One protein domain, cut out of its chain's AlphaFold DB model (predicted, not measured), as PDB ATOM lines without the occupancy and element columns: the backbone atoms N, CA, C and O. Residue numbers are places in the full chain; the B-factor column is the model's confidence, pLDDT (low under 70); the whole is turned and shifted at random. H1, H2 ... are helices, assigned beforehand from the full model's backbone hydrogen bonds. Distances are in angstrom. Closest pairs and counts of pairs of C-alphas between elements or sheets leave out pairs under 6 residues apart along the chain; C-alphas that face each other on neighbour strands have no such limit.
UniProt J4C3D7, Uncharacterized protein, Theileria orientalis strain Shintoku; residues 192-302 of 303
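This is residues 192 to 302 of the 303 residues of an uncharacterized protein of Theileria orientalis strain Shintoku (UniProt J4C3D7). One helix, H5, forms the core, and H2, H4, H6 and H7 pack round it, mostly crossed. The longest helix, H7, runs past one side of H5; from its end H8 turns off at a corner, touching no helix, at one end of the longest axis. The printed part has 111 residues with eight named helices, H1 to H8 in chain order, and no named strand: all helix. It is compact, with a radius of gyration of the C-alphas of 13.8 A, and spans 39 by 30 by 23 A.

H1, residues 195 to 198, only just touches H7, residues 271 to 286, with 3 pairs of C-alphas within 8 A; the closest, Phe 198 and Ile 277, are 6.3 A apart. H2, residues 206 to 219, touches the hub H5, residues 244 to 253, the same way at a tilt of 34.6 degrees, only just shallow; closest are C-alphas 210 and 247, 6.8 A. H3, residues 221 to 227, is close to H5 but not clearly touching, C-alphas 227 and 253 being closest at 6.9 A. H4, residues 232 to 238, touches H5 about perpendicular, at 82 degrees, closest at C-alphas 234 and 246, 6.1 A. H6, residues 258 to 261, touches H5, closest at C-alphas 258 and 248, 5.7 A. H7 touches H5 with residues 274 to 281 alone, opposite ways at a steep tilt of 65 degrees; C-alphas 249 and 278 are closest, 6.5 A. H8, residues 288 to 300, is close to H7 but not clearly touching, closest at C-alphas 291 and 285, 6.8 A. Every O i to N i+4 pair is within hydrogen-bond range in H2, H3, H5, H7 and H8; H4 has 0 of 3, but 4 of 4 O i to N i+3 pairs, and H1 and H6 are too short for an i+4 pair.

H1 begins at C-alpha 195 (156.914, 191.487, 163.327). From first to last C-alpha, H2 is 20.2 A, H7 23.3 A and H8 18.8 A, ending at C-alpha 300 (156.270, 174.336, 147.120).

The C-alphas of Glu 266 and Gln 300 are farthest apart, 40.6 A. The printed part has no cut and no long link. Residues 301 to 302 have pLDDT under 70.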
ATOM      1  N   PRO A 192     158.090 186.621 159.652       88.31
ATOM      2  CA  PRO A 192     159.198 186.715 160.594       88.31
ATOM      3  C   PRO A 192     158.674 186.851 162.035       88.31
ATOM      4  O   PRO A 192     157.649 187.508 162.244       88.31
ATOM      5  N   PRO A 193     159.344 186.248 163.028       85.19
ATOM      6  CA  PRO A 193     158.942 186.353 164.428       85.19
ATOM      7  C   PRO A 193     159.024 187.804 164.926       85.19
ATOM      8  O   PRO A 193     159.903 188.556 164.513       85.19
ATOM      9  N   GLY A 194     158.104 188.196 165.813       82.12
ATOM     10  CA  GLY A 194     158.098 189.522 166.449       82.12
ATOM     11  C   GLY A 194     157.662 190.685 165.550       82.12
ATOM     12  O   GLY A 194     157.650 191.823 166.004       82.12
ATOM     13  N   ILE A 195     157.274 190.433 164.294       84.06
ATOM     14  CA  ILE A 195     156.914 191.487 163.327       84.06
ATOM     15  C   ILE A 195     155.783 192.403 163.814       84.06
ATOM     16  O   ILE A 195     155.798 193.601 163.539       84.06
ATOM     17  N   ASP A 196     154.841 191.854 164.579       81.50
ATOM     18  CA  ASP A 196     153.694 192.589 165.115       81.50
ATOM     19  C   ASP A 196     154.098 193.602 166.204       81.50
ATOM     20  O   ASP A 196     153.367 194.553 166.462       81.50
ATOM     21  N   GLU A 197     155.273 193.443 166.822       83.31
ATOM     22  CA  GLU A 197     155.751 194.335 167.887       83.31
ATOM     23  C   GLU A 197     156.291 195.663 167.344       83.31
ATOM     24  O   GLU A 197     156.293 196.682 168.041       83.31
ATOM     25  N   PHE A 198     156.775 195.661 166.101       83.19
ATOM     26  CA  PHE A 198     157.442 196.814 165.502       83.19
ATOM     27  C   PHE A 198     156.799 197.320 164.206       83.19
ATOM     28  O   PHE A 198     157.166 198.395 163.736       83.19
ATOM     29  N   PHE A 199     155.814 196.610 163.657       83.44
ATOM     30  CA  PHE A 199     154.969 197.104 162.573       83.44
ATOM     31  C   PHE A 199     153.824 197.964 163.122       83.44
ATOM     32  O   PHE A 199     153.007 197.488 163.910       83.44
ATOM     33  N   LYS A 200     153.737 199.229 162.692       84.56
ATOM     34  CA  LYS A 200     152.724 200.171 163.209       84.56
ATOM     35  C   LYS A 200     151.964 200.947 162.135       84.56
ATOM     36  O   LYS A 200     150.933 201.544 162.447       84.56
ATOM     37  N   CYS A 201     152.425 200.943 160.885       88.12
ATOM     38  CA  CYS A 201     151.816 201.758 159.840       88.12
ATOM     39  C   CYS A 201     150.487 201.162 159.338       88.12
ATOM     40  O   CYS A 201     150.453 200.089 158.727       88.12
ATOM     41  N   LYS A 202     149.372 201.876 159.525       89.81
ATOM     42  CA  LYS A 202     148.054 201.484 159.000       89.81
ATOM     43  C   LYS A 202     147.798 202.176 157.663       89.81
ATOM     44  O   LYS A 202     147.294 203.291 157.599       89.81
ATOM     45  N   PHE A 203     148.140 201.508 156.565       86.56
ATOM     46  CA  PHE A 203     148.001 202.084 155.224       86.56
ATOM     47  C   PHE A 203     146.542 202.348 154.824       86.56
ATOM     48  O   PHE A 203     145.736 201.421 154.766       86.56
ATOM     49  N   THR A 204     146.242 203.579 154.401       85.00
ATOM     50  CA  THR A 204     144.996 203.914 153.687       85.00
ATOM     51  C   THR A 204     145.079 203.521 152.215       85.00
ATOM     52  O   THR A 204     144.118 203.007 151.648       85.00
ATOM     53  N   ASN A 205     146.247 203.712 151.587       81.00
ATOM     54  CA  ASN A 205     146.480 203.374 150.182       81.00
ATOM     55  C   ASN A 205     147.853 202.720 149.966       81.00
ATOM     56  O   ASN A 205     148.790 203.313 149.428       81.00
ATOM     57  N   LYS A 206     147.956 201.443 150.358       86.00
ATOM     58  CA  LYS A 206     149.167 200.619 150.189       86.00
ATOM     59  C   LYS A 206     149.602 200.506 148.720       86.00
ATOM     60  O   LYS A 206     150.794 200.477 148.419       86.00
ATOM     61  N   ASN A 207     148.644 200.421 147.798       83.19
ATOM     62  CA  ASN A 207     148.918 200.124 146.392       83.19
ATOM     63  C   ASN A 207     149.655 201.264 145.678       83.19
ATOM     64  O   ASN A 207     150.521 200.988 144.842       83.19
ATOM     65  N   ASP A 208     149.365 202.528 146.005       85.81
ATOM     66  CA  ASP A 208     150.094 203.659 145.416       85.81
ATOM     67  C   ASP A 208     151.560 203.694 145.871       85.81
ATOM     68  O   ASP A 208     152.477 203.799 145.046       85.81
ATOM     69  N   LEU A 209     151.802 203.481 147.168       91.12
ATOM     70  CA  LEU A 209     153.156 203.379 147.708       91.12
ATOM     71  C   LEU A 209     153.931 202.218 147.075       91.12
ATOM     72  O   LEU A 209     155.061 202.407 146.631       91.12
ATOM     73  N   VAL A 210     153.318 201.040 146.923       89.81
ATOM     74  CA  VAL A 210     153.946 199.897 146.235       89.81
ATOM     75  C   VAL A 210     154.328 200.248 144.790       89.81
ATOM     76  O   VAL A 210     155.423 199.899 144.339       89.81
ATOM     77  N   LYS A 211     153.479 200.977 144.050       87.50
ATOM     78  CA  LYS A 211     153.810 201.449 142.692       87.50
ATOM     79  C   LYS A 211     155.009 202.404 142.695       87.50
ATOM     80  O   LYS A 211     155.829 202.342 141.774       87.50
ATOM     81  N   LYS A 212     155.121 203.290 143.689       90.81
ATOM     82  CA  LYS A 212     156.263 204.212 143.841       90.81
ATOM     83  C   LYS A 212     157.543 203.473 144.236       90.81
ATOM     84  O   LYS A 212     158.566 203.671 143.586       90.81
ATOM     85  N   LEU A 213     157.468 202.550 145.194       92.88
ATOM     86  CA  LEU A 213     158.585 201.690 145.599       92.88
ATOM     87  C   LEU A 213     159.126 200.896 144.415       92.88
ATOM     88  O   LEU A 213     160.319 200.941 144.144       92.88
ATOM     89  N   ARG A 214     158.258 200.236 143.640       92.38
ATOM     90  CA  ARG A 214     158.679 199.488 142.444       92.38
ATOM     91  C   ARG A 214     159.397 200.373 141.431       92.38
ATOM     92  O   ARG A 214     160.399 199.943 140.870       92.38
ATOM     93  N   ARG A 215     158.919 201.600 141.200       90.94
ATOM     94  CA  ARG A 215     159.608 202.566 140.331       90.94
ATOM     95  C   ARG A 215     160.996 202.910 140.878       90.94
ATOM     96  O   ARG A 215     161.966 202.756 140.145       90.94
ATOM     97  N   LYS A 216     161.103 203.261 142.163       93.00
ATOM     98  CA  LYS A 216     162.382 203.592 142.816       93.00
ATOM     99  C   LYS A 216     163.371 202.420 142.793       93.00
ATOM    100  O   LYS A 216     164.535 202.604 142.456       93.00
ATOM    101  N   ILE A 217     162.893 201.203 143.058       93.69
ATOM    102  CA  ILE A 217     163.692 199.972 142.995       93.69
ATOM    103  C   ILE A 217     164.182 199.703 141.571       93.69
ATOM    104  O   ILE A 217     165.330 199.320 141.388       93.69
ATOM    105  N   ARG A 218     163.355 199.907 140.537       91.31
ATOM    106  CA  ARG A 218     163.806 199.736 139.145       91.31
ATOM    107  C   ARG A 218     164.887 200.745 138.764       91.31
ATOM    108  O   ARG A 218     165.796 200.373 138.030       91.31
ATOM    109  N   SER A 219     164.790 201.980 139.254       91.62
ATOM    110  CA  SER A 219     165.803 203.014 139.021       91.62
ATOM    111  C   SER A 219     167.115 202.729 139.754       91.62
ATOM    112  O   SER A 219     168.169 203.105 139.260       91.62
ATOM    113  N   ASN A 220     167.074 202.041 140.900       91.94
ATOM    114  CA  ASN A 220     168.269 201.660 141.652       91.94
ATOM    115  C   ASN A 220     168.227 200.190 142.097       91.94
ATOM    116  O   ASN A 220     168.166 199.858 143.284       91.94
ATOM    117  N   LYS A 221     168.233 199.290 141.106       92.31
ATOM    118  CA  LYS A 221     168.096 197.847 141.342       92.31
ATOM    119  C   LYS A 221     169.275 197.287 142.136       92.31
ATOM    120  O   LYS A 221     169.060 196.418 142.975       92.31
ATOM    121  N   SER A 222     170.488 197.786 141.890       93.25
ATOM    122  CA  SER A 222     171.697 197.329 142.586       93.25
ATOM    123  C   SER A 222     171.601 197.588 144.090       93.25
ATOM    124  O   SER A 222     171.646 196.634 144.866       93.25
ATOM    125  N   LYS A 223     171.316 198.841 144.489       92.62
ATOM    126  CA  LYS A 223     171.142 199.229 145.900       92.62
ATOM    127  C   LYS A 223     170.064 198.392 146.587       92.62
ATOM    128  O   LYS A 223     170.273 197.895 147.687       92.62
ATOM    129  N   PHE A 224     168.923 198.170 145.928       94.88
ATOM    130  CA  PHE A 224     167.858 197.344 146.503       94.88
ATOM    131  C   PHE A 224     168.286 195.883 146.722       94.88
ATOM    132  O   PHE A 224     167.960 195.284 147.747       94.88
ATOM    133  N   MET A 225     169.007 195.286 145.768       93.56
ATOM    134  CA  MET A 225     169.463 193.897 145.889       93.56
ATOM    135  C   MET A 225     170.520 193.737 146.985       93.56
ATOM    136  O   MET A 225     170.497 192.723 147.685       93.56
ATOM    137  N   GLU A 226     171.384 194.737 147.157       93.62
ATOM    138  CA  GLU A 226     172.371 194.822 148.235       93.62
ATOM    139  C   GLU A 226     171.699 194.967 149.607       93.62
ATOM    140  O   GLU A 226     171.920 194.145 150.490       93.62
ATOM    141  N   MET A 227     170.787 195.931 149.766       91.75
ATOM    142  CA  MET A 227     170.079 196.172 151.032       91.75
ATOM    143  C   MET A 227     169.195 194.999 151.480       91.75
ATOM    144  O   MET A 227     168.955 194.825 152.674       91.75
ATOM    145  N   THR A 228     168.727 194.182 150.531       92.56
ATOM    146  CA  THR A 228     167.905 192.984 150.779       92.56
ATOM    147  C   THR A 228     168.695 191.676 150.666       92.56
ATOM    148  O   THR A 228     168.109 190.618 150.418       92.56
ATOM    149  N   SER A 229     170.026 191.713 150.789       91.00
ATOM    150  CA  SER A 229     170.891 190.521 150.755       91.00
ATOM    151  C   SER A 229     170.496 189.490 151.821       91.00
ATOM    152  O   SER A 229     170.302 188.312 151.497       91.00
ATOM    153  N   ASP A 230     170.283 189.978 153.043       84.88
ATOM    154  CA  ASP A 230     169.904 189.211 154.234       84.88
ATOM    155  C   ASP A 230     168.389 188.962 154.339       84.88
ATOM    156  O   ASP A 230     167.958 188.055 155.041       84.88
ATOM    157  N   ALA A 231     167.580 189.730 153.602       90.25
ATOM    158  CA  ALA A 231     166.114 189.749 153.662       90.25
ATOM    159  C   ALA A 231     165.495 189.464 152.283       90.25
ATOM    160  O   ALA A 231     164.830 190.304 151.660       90.25
ATOM    161  N   LYS A 232     165.779 188.278 151.733       89.25
ATOM    162  CA  LYS A 232     165.451 187.937 150.334       89.25
ATOM    163  C   LYS A 232     163.948 187.904 150.061       89.25
ATOM    164  O   LYS A 232     163.543 188.062 148.908       89.25
ATOM    165  N   GLU A 233     163.125 187.698 151.079       88.31
ATOM    166  CA  GLU A 233     161.668 187.727 150.985       88.31
ATOM    167  C   GLU A 233     161.116 189.101 150.606       88.31
ATOM    168  O   GLU A 233     160.144 189.166 149.854       88.31
ATOM    169  N   LEU A 234     161.781 190.195 150.994       91.75
ATOM    170  CA  LEU A 234     161.358 191.547 150.620       91.75
ATOM    171  C   LEU A 234     161.400 191.773 149.103       91.75
ATOM    172  O   LEU A 234     160.653 192.586 148.560       91.75
ATOM    173  N   ARG A 235     162.205 190.988 148.374       91.31
ATOM    174  CA  ARG A 235     162.290 191.033 146.904       91.31
ATOM    175  C   ARG A 235     160.993 190.598 146.220       91.31
ATOM    176  O   ARG A 235     160.796 190.910 145.044       91.31
ATOM    177  N   LEU A 236     160.086 189.934 146.943       86.44
ATOM    178  CA  LEU A 236     158.750 189.605 146.446       86.44
ATOM    179  C   LEU A 236     157.947 190.854 146.072       86.44
ATOM    180  O   LEU A 236     157.090 190.757 145.199       86.44
ATOM    181  N   ILE A 237     158.280 192.039 146.603       87.38
ATOM    182  CA  ILE A 237     157.643 193.302 146.195       87.38
ATOM    183  C   ILE A 237     157.694 193.531 144.682       87.38
ATOM    184  O   ILE A 237     156.797 194.163 144.130       87.38
ATOM    185  N   LEU A 238     158.688 192.976 143.984       83.56
ATOM    186  CA  LEU A 238     158.825 193.077 142.531       83.56
ATOM    187  C   LEU A 238     157.841 192.202 141.743       83.56
ATOM    188  O   LEU A 238     157.597 192.485 140.574       83.56
ATOM    189  N   THR A 239     157.304 191.142 142.349       72.56
ATOM    190  CA  THR A 239     156.579 190.062 141.646       72.56
ATOM    191  C   THR A 239     155.282 189.634 142.333       72.56
ATOM    192  O   THR A 239     154.563 188.763 141.856       72.56
ATOM    193  N   GLN A 240     154.953 190.194 143.492       73.06
ATOM    194  CA  GLN A 240     153.789 189.776 144.260       73.06
ATOM    195  C   GLN A 240     153.157 190.963 144.974       73.06
ATOM    196  O   GLN A 240     153.787 192.006 145.194       73.06
ATOM    197  N   ASN A 241     151.897 190.776 145.356       72.19
ATOM    198  CA  ASN A 241     151.299 191.569 146.410       72.19
ATOM    199  C   ASN A 241     152.018 191.255 147.719       72.19
ATOM    200  O   ASN A 241     152.171 190.100 148.108       72.19
ATOM    201  N   VAL A 242     152.478 192.312 148.374       81.44
ATOM    202  CA  VAL A 242     153.242 192.230 149.615       81.44
ATOM    203  C   VAL A 242     152.396 192.662 150.804       81.44
ATOM    204  O   VAL A 242     151.414 193.409 150.676       81.44
ATOM    205  N   ARG A 243     152.763 192.143 151.973       86.00
ATOM    206  CA  ARG A 243     152.137 192.472 153.255       86.00
ATOM    207  C   ARG A 243     152.497 193.891 153.654       86.00
ATOM    208  O   ARG A 243     153.498 194.435 153.203       86.00
ATOM    209  N   ALA A 244     151.665 194.481 154.500       87.50
ATOM    210  CA  ALA A 244     151.837 195.860 154.929       87.50
ATOM    211  C   ALA A 244     153.211 196.097 155.581       87.50
ATOM    212  O   ALA A 244     153.905 197.026 155.178       87.50
ATOM    213  N   TYR A 245     153.665 195.196 156.459       89.06
ATOM    214  CA  TYR A 245     154.994 195.313 157.068       89.06
ATOM    215  C   TYR A 245     156.131 195.282 156.042       89.06
ATOM    216  O   TYR A 245     157.082 196.038 156.161       89.06
ATOM    217  N   GLU A 246     156.032 194.467 154.988       91.75
ATOM    218  CA  GLU A 246     157.069 194.409 153.951       91.75
ATOM    219  C   GLU A 246     157.134 195.727 153.182       91.75
ATOM    220  O   GLU A 246     158.213 196.182 152.822       91.75
ATOM    221  N   VAL A 247     155.978 196.354 152.945       92.56
ATOM    222  CA  VAL A 247     155.907 197.680 152.324       92.56
ATOM    223  C   VAL A 247     156.547 198.723 153.230       92.56
ATOM    224  O   VAL A 247     157.325 199.536 152.737       92.56
ATOM    225  N   GLU A 248     156.266 198.689 154.532       94.12
ATOM    226  CA  GLU A 248     156.861 199.607 155.504       94.12
ATOM    227  C   GLU A 248     158.393 199.458 155.547       94.12
ATOM    228  O   GLU A 248     159.110 200.423 155.288       94.12
ATOM    229  N   ILE A 249     158.900 198.236 155.738       94.62
ATOM    230  CA  ILE A 249     160.341 197.955 155.807       94.62
ATOM    231  C   ILE A 249     161.055 198.314 154.499       94.62
ATOM    232  O   ILE A 249     162.107 198.955 154.524       94.62
ATOM    233  N   VAL A 250     160.492 197.952 153.341       94.94
ATOM    234  CA  VAL A 250     161.088 198.316 152.044       94.94
ATOM    235  C   VAL A 250     161.058 199.828 151.831       94.94
ATOM    236  O   VAL A 250     161.973 200.360 151.205       94.94
ATOM    237  N   SER A 251     160.055 200.536 152.360       94.62
ATOM    238  CA  SER A 251     160.018 202.003 152.307       94.62
ATOM    239  C   SER A 251     161.177 202.608 153.085       94.62
ATOM    240  O   SER A 251     161.903 203.424 152.520       94.62
ATOM    241  N   TYR A 252     161.424 202.133 154.309       94.50
ATOM    242  CA  TYR A 252     162.570 202.571 155.106       94.50
ATOM    243  C   TYR A 252     163.906 202.281 154.417       94.50
ATOM    244  O   TYR A 252     164.741 203.172 154.310       94.50
ATOM    245  N   MET A 253     164.093 201.073 153.873       93.62
ATOM    246  CA  MET A 253     165.323 200.719 153.150       93.62
ATOM    247  C   MET A 253     165.536 201.563 151.885       93.62
ATOM    248  O   MET A 253     166.666 201.806 151.480       93.62
ATOM    249  N   MET A 254     164.456 202.005 151.238       93.38
ATOM    250  CA  MET A 254     164.512 202.767 149.990       93.38
ATOM    251  C   MET A 254     164.336 204.273 150.195       93.38
ATOM    252  O   MET A 254     164.034 204.966 149.221       93.38
ATOM    253  N   ASP A 255     164.518 204.793 151.408       90.94
ATOM    254  CA  ASP A 255     164.413 206.223 151.724       90.94
ATOM    255  C   ASP A 255     163.072 206.822 151.237       90.94
ATOM    256  O   ASP A 255     163.034 207.813 150.499       90.94
ATOM    257  N   LEU A 256     161.961 206.137 151.513       92.38
ATOM    258  CA  LEU A 256     160.597 206.598 151.244       92.38
ATOM    259  C   LEU A 256     159.792 206.590 152.538       92.38
ATOM    260  O   LEU A 256     159.934 205.677 153.343       92.38
ATOM    261  N   ASP A 257     158.922 207.585 152.711       91.06
ATOM    262  CA  ASP A 257     158.089 207.695 153.906       91.06
ATOM    263  C   ASP A 257     156.779 206.897 153.745       91.06
ATOM    264  O   ASP A 257     155.893 207.329 152.992       91.06
ATOM    265  N   PRO A 258     156.614 205.745 154.428       93.00
ATOM    266  CA  PRO A 258     155.364 204.997 154.379       93.00
ATOM    267  C   PRO A 258     154.218 205.732 155.092       93.00
ATOM    268  O   PRO A 258     153.058 205.544 154.719       93.00
ATOM    269  N   TRP A 259     154.517 206.611 156.055       94.00
ATOM    270  CA  TRP A 259     153.526 207.302 156.888       94.00
ATOM    271  C   TRP A 259     152.735 208.360 156.121       94.00
ATOM    272  O   TRP A 259     151.588 208.649 156.460       94.00
ATOM    273  N   ALA A 260     153.266 208.854 155.000       91.50
ATOM    274  CA  ALA A 260     152.516 209.697 154.071       91.50
ATOM    275  C   ALA A 260     151.240 209.009 153.527       91.50
ATOM    276  O   ALA A 260     150.294 209.696 153.140       91.50
ATOM    277  N   TYR A 261     151.196 207.671 153.551       91.19
ATOM    278  CA  TYR A 261     150.095 206.820 153.075       91.19
ATOM    279  C   TYR A 261     149.333 206.142 154.223       91.19
ATOM    280  O   TYR A 261     148.581 205.195 153.985       91.19
ATOM    281  N   SER A 262     149.559 206.590 155.458       91.50
ATOM    282  CA  SER A 262     148.977 206.021 156.670       91.50
ATOM    283  C   SER A 262     147.717 206.766 157.118       91.50
ATOM    284  O   SER A 262     147.569 207.962 156.849       91.50
ATOM    285  N   SER A 263     146.818 206.059 157.809       90.38
ATOM    286  CA  SER A 263     145.709 206.649 158.568       90.38
ATOM    287  C   SER A 263     146.143 207.131 159.950       90.38
ATOM    288  O   SER A 263     145.520 208.045 160.466       90.38
ATOM    289  N   ASN A 264     147.176 206.515 160.534       92.00
ATOM    290  CA  ASN A 264     147.761 206.912 161.815       92.00
ATOM    291  C   ASN A 264     149.116 207.572 161.557       92.00
ATOM    292  O   ASN A 264     150.134 206.897 161.503       92.00
ATOM    293  N   LYS A 265     149.149 208.875 161.275       91.25
ATOM    294  CA  LYS A 265     150.404 209.584 160.939       91.25
ATOM    295  C   LYS A 265     151.173 210.020 162.183       91.25
ATOM    296  O   LYS A 265     152.391 210.150 162.144       91.25
ATOM    297  N   GLU A 266     150.443 210.232 163.261       89.31
ATOM    298  CA  GLU A 266     150.892 210.599 164.597       89.31
ATOM    299  C   GLU A 266     151.779 209.531 165.250       89.31
ATOM    300  O   GLU A 266     152.685 209.871 166.003       89.31
ATOM    301  N   ASP A 267     151.598 208.260 164.887       89.31
ATOM    302  CA  ASP A 267     152.393 207.135 165.396       89.31
ATOM    303  C   ASP A 267     153.762 206.990 164.701       89.31
ATOM    304  O   ASP A 267     154.475 206.002 164.920       89.31
ATOM    305  N   LYS A 268     154.133 207.945 163.837       92.06
ATOM    306  CA  LYS A 268     155.364 207.884 163.050       92.06
ATOM    307  C   LYS A 268     156.594 207.791 163.973       92.06
ATOM    308  O   LYS A 268     156.831 208.696 164.774       92.06
ATOM    309  N   PRO A 269     157.419 206.733 163.853       91.50
ATOM    310  CA  PRO A 269     158.643 206.590 164.615       91.50
ATOM    311  C   PRO A 269     159.671 207.641 164.192       91.50
ATOM    312  O   PRO A 269     159.708 208.082 163.043       91.50
ATOM    313  N   SER A 270     160.552 207.997 165.126       92.75
ATOM    314  CA  SER A 270     161.731 208.809 164.833       92.75
ATOM    315  C   SER A 270     162.721 208.059 163.935       92.75
ATOM    316  O   SER A 270     162.745 206.826 163.913       92.75
ATOM    317  N   ASP A 271     163.609 208.784 163.253       91.06
ATOM    318  CA  ASP A 271     164.609 208.188 162.354       91.06
ATOM    319  C   ASP A 271     165.524 207.175 163.060       91.06
ATOM    320  O   ASP A 271     165.877 206.139 162.494       91.06
ATOM    321  N   HIS A 272     165.876 207.431 164.325       92.75
ATOM    322  CA  HIS A 272     166.616 206.475 165.149       92.75
ATOM    323  C   HIS A 272     165.822 205.177 165.348       92.75
ATOM    324  O   HIS A 272     166.353 204.080 165.181       92.75
ATOM    325  N   LYS A 273     164.524 205.294 165.652       92.62
ATOM    326  CA  LYS A 273     163.655 204.133 165.845       92.62
ATOM    327  C   LYS A 273     163.425 203.370 164.542       92.62
ATOM    328  O   LYS A 273     163.350 202.149 164.574       92.62
ATOM    329  N   ILE A 274     163.386 204.052 163.396       93.38
ATOM    330  CA  ILE A 274     163.322 203.409 162.075       93.38
ATOM    331  C   ILE A 274     164.541 202.507 161.839       93.38
ATOM    332  O   ILE A 274     164.375 201.371 161.393       93.38
ATOM    333  N   LYS A 275     165.755 202.967 162.171       92.19
ATOM    334  CA  LYS A 275     166.973 202.142 162.052       92.19
ATOM    335  C   LYS A 275     166.876 200.880 162.909       92.19
ATOM    336  O   LYS A 275     167.088 199.784 162.398       92.19
ATOM    337  N   GLU A 276     166.443 201.032 164.159       93.06
ATOM    338  CA  GLU A 276     166.230 199.914 165.082       93.06
ATOM    339  C   GLU A 276     165.181 198.916 164.551       93.06
ATOM    340  O   GLU A 276     165.370 197.706 164.633       93.06
ATOM    341  N   ILE A 277     164.083 199.402 163.960       93.25
ATOM    342  CA  ILE A 277     163.048 198.560 163.337       93.25
ATOM    343  C   ILE A 277     163.637 197.731 162.186       93.25
ATOM    344  O   ILE A 277     163.371 196.533 162.080       93.25
ATOM    345  N   VAL A 278     164.445 198.353 161.323       93.12
ATOM    346  CA  VAL A 278     165.084 197.667 160.189       93.12
ATOM    347  C   VAL A 278     166.091 196.618 160.669       93.12
ATOM    348  O   VAL A 278     166.162 195.538 160.082       93.12
ATOM    349  N   GLU A 279     166.848 196.897 161.729       92.75
ATOM    350  CA  GLU A 279     167.783 195.942 162.338       92.75
ATOM    351  C   GLU A 279     167.052 194.756 162.971       92.75
ATOM    352  O   GLU A 279     167.319 193.613 162.600       92.75
ATOM    353  N   ARG A 280     166.034 195.011 163.803       92.75
ATOM    354  CA  ARG A 280     165.183 193.954 164.378       92.75
ATOM    355  C   ARG A 280     164.555 193.075 163.298       92.75
ATOM    356  O   ARG A 280     164.496 191.857 163.451       92.75
ATOM    357  N   TYR A 281     164.123 193.670 162.186       93.88
ATOM    358  CA  TYR A 281     163.621 192.910 161.044       93.88
ATOM    359  C   TYR A 281     164.702 192.001 160.439       93.88
ATOM    360  O   TYR A 281     164.437 190.826 160.183       93.88
ATOM    361  N   LYS A 282     165.920 192.519 160.223       92.19
ATOM    362  CA  LYS A 282     167.053 191.735 159.697       92.19
ATOM    363  C   LYS A 282     167.420 190.564 160.610       92.19
ATOM    364  O   LYS A 282     167.760 189.496 160.104       92.19
ATOM    365  N   ASP A 283     167.311 190.732 161.920       91.88
ATOM    366  CA  ASP A 283     167.566 189.655 162.877       91.88
ATOM    367  C   ASP A 283     166.432 188.625 162.884       91.88
ATOM    368  O   ASP A 283     166.679 187.416 162.852       91.88
ATOM    369  N   ALA A 284     165.177 189.081 162.811       90.62
ATOM    370  CA  ALA A 284     164.012 188.204 162.740       90.62
ATOM    371  C   ALA A 284     164.062 187.269 161.520       90.62
ATOM    372  O   ALA A 284     163.741 186.083 161.628       90.62
ATOM    373  N   VAL A 285     164.514 187.763 160.362       91.88
ATOM    374  CA  VAL A 285     164.610 186.948 159.135       91.88
ATOM    375  C   VAL A 285     165.800 185.987 159.131       91.88
ATOM    376  O   VAL A 285     165.804 185.033 158.354       91.88
ATOM    377  N   LYS A 286     166.781 186.190 160.020       90.69
ATOM    378  CA  LYS A 286     167.906 185.267 160.250       90.69
ATOM    379  C   LYS A 286     167.556 184.134 161.214       90.69
ATOM    380  O   LYS A 286     168.335 183.190 161.335       90.69
ATOM    381  N   ASN A 287     166.394 184.183 161.868       91.38
ATOM    382  CA  ASN A 287     165.956 183.130 162.774       91.38
ATOM    383  C   ASN A 287     165.909 181.761 162.050       91.38
ATOM    384  O   ASN A 287     165.191 181.630 161.051       91.38
ATOM    385  N   PRO A 288     166.615 180.721 162.543       88.44
ATOM    386  CA  PRO A 288     166.710 179.430 161.856       88.44
ATOM    387  C   PRO A 288     165.356 178.777 161.554       88.44
ATOM    388  O   PRO A 288     165.165 178.235 160.463       88.44
ATOM    389  N   ALA A 289     164.395 178.880 162.478       86.75
ATOM    390  CA  ALA A 289     163.062 178.309 162.301       86.75
ATOM    391  C   ALA A 289     162.289 179.022 161.180       86.75
ATOM    392  O   ALA A 289     161.666 178.374 160.336       86.75
ATOM    393  N   TYR A 290     162.380 180.354 161.117       88.88
ATOM    394  CA  TYR A 290     161.783 181.129 160.029       88.88
ATOM    395  C   TYR A 290     162.429 180.803 158.677       88.88
ATOM    396  O   TYR A 290     161.721 180.581 157.692       88.88
ATOM    397  N   VAL A 291     163.763 180.720 158.623       88.75
ATOM    398  CA  VAL A 291     164.505 180.408 157.391       88.75
ATOM    399  C   VAL A 291     164.089 179.050 156.823       88.75
ATOM    400  O   VAL A 291     163.873 178.925 155.611       88.75
ATOM    401  N   GLU A 292     163.944 178.035 157.675       87.31
ATOM    402  CA  GLU A 292     163.503 176.704 157.256       87.31
ATOM    403  C   GLU A 292     162.071 176.727 156.698       87.31
ATOM    404  O   GLU A 292     161.826 176.223 155.595       87.31
ATOM    405  N   LEU A 293     161.138 177.369 157.410       85.94
ATOM    406  CA  LEU A 293     159.745 177.518 156.975       85.94
ATOM    407  C   LEU A 293     159.644 178.268 155.644       85.94
ATOM    408  O   LEU A 293     158.953 177.825 154.722       85.94
ATOM    409  N   TYR A 294     160.373 179.376 155.502       86.19
ATOM    410  CA  TYR A 294     160.388 180.166 154.274       86.19
ATOM    411  C   TYR A 294     160.960 179.373 153.093       86.19
ATOM    412  O   TYR A 294     160.431 179.448 151.980       86.19
ATOM    413  N   ARG A 295     162.000 178.557 153.321       86.44
ATOM    414  CA  ARG A 295     162.564 177.669 152.294       86.44
ATOM    415  C   ARG A 295     161.549 176.612 151.844       86.44
ATOM    416  O   ARG A 295     161.392 176.436 150.635       86.44
ATOM    417  N   LYS A 296     160.842 175.960 152.776       83.25
ATOM    418  CA  LYS A 296     159.784 174.977 152.463       83.25
ATOM    419  C   LYS A 296     158.654 175.614 151.649       83.25
ATOM    420  O   LYS A 296     158.317 175.109 150.579       83.25
ATOM    421  N   TRP A 297     158.155 176.773 152.082       84.38
ATOM    422  CA  TRP A 297     157.123 177.525 151.358       84.38
ATOM    423  C   TRP A 297     157.578 177.921 149.941       84.38
ATOM    424  O   TRP A 297     156.845 177.732 148.969       84.38
ATOM    425  N   ARG A 298     158.815 178.414 149.785       81.69
ATOM    426  CA  ARG A 298     159.394 178.756 148.471       81.69
ATOM    427  C   ARG A 298     159.514 177.553 147.542       81.69
ATOM    428  O   ARG A 298     159.318 177.722 146.343       81.69
ATOM    429  N   ALA A 299     159.884 176.382 148.060       81.38
ATOM    430  CA  ALA A 299     160.025 175.171 147.256       81.38
ATOM    431  C   ALA A 299     158.671 174.709 146.696       81.38
ATOM    432  O   ALA A 299     158.570 174.412 145.510       81.38
ATOM    433  N   GLN A 300     157.621 174.748 147.516       70.88
ATOM    434  CA  GLN A 300     156.270 174.336 147.120       70.88
ATOM    435  C   GLN A 300     155.612 175.306 146.124       70.88
ATOM    436  O   GLN A 300     154.867 174.879 145.249       70.88
ATOM    437  N   ASN A 301     155.927 176.603 146.207       65.88
ATOM    438  CA  ASN A 301     155.371 177.636 145.323       65.88
ATOM    439  C   ASN A 301     156.244 177.946 144.089       65.88
ATOM    440  O   ASN A 301     155.954 178.881 143.347       65.88
ATOM    441  N   LYS A 302     157.327 177.191 143.856       60.59
ATOM    442  CA  LYS A 302     158.144 177.303 142.632       60.59
ATOM    443  C   LYS A 302     157.625 176.454 141.454       60.59
ATOM    444  O   LYS A 302     158.170 176.597 140.358       60.59
TER     445      LYS A 302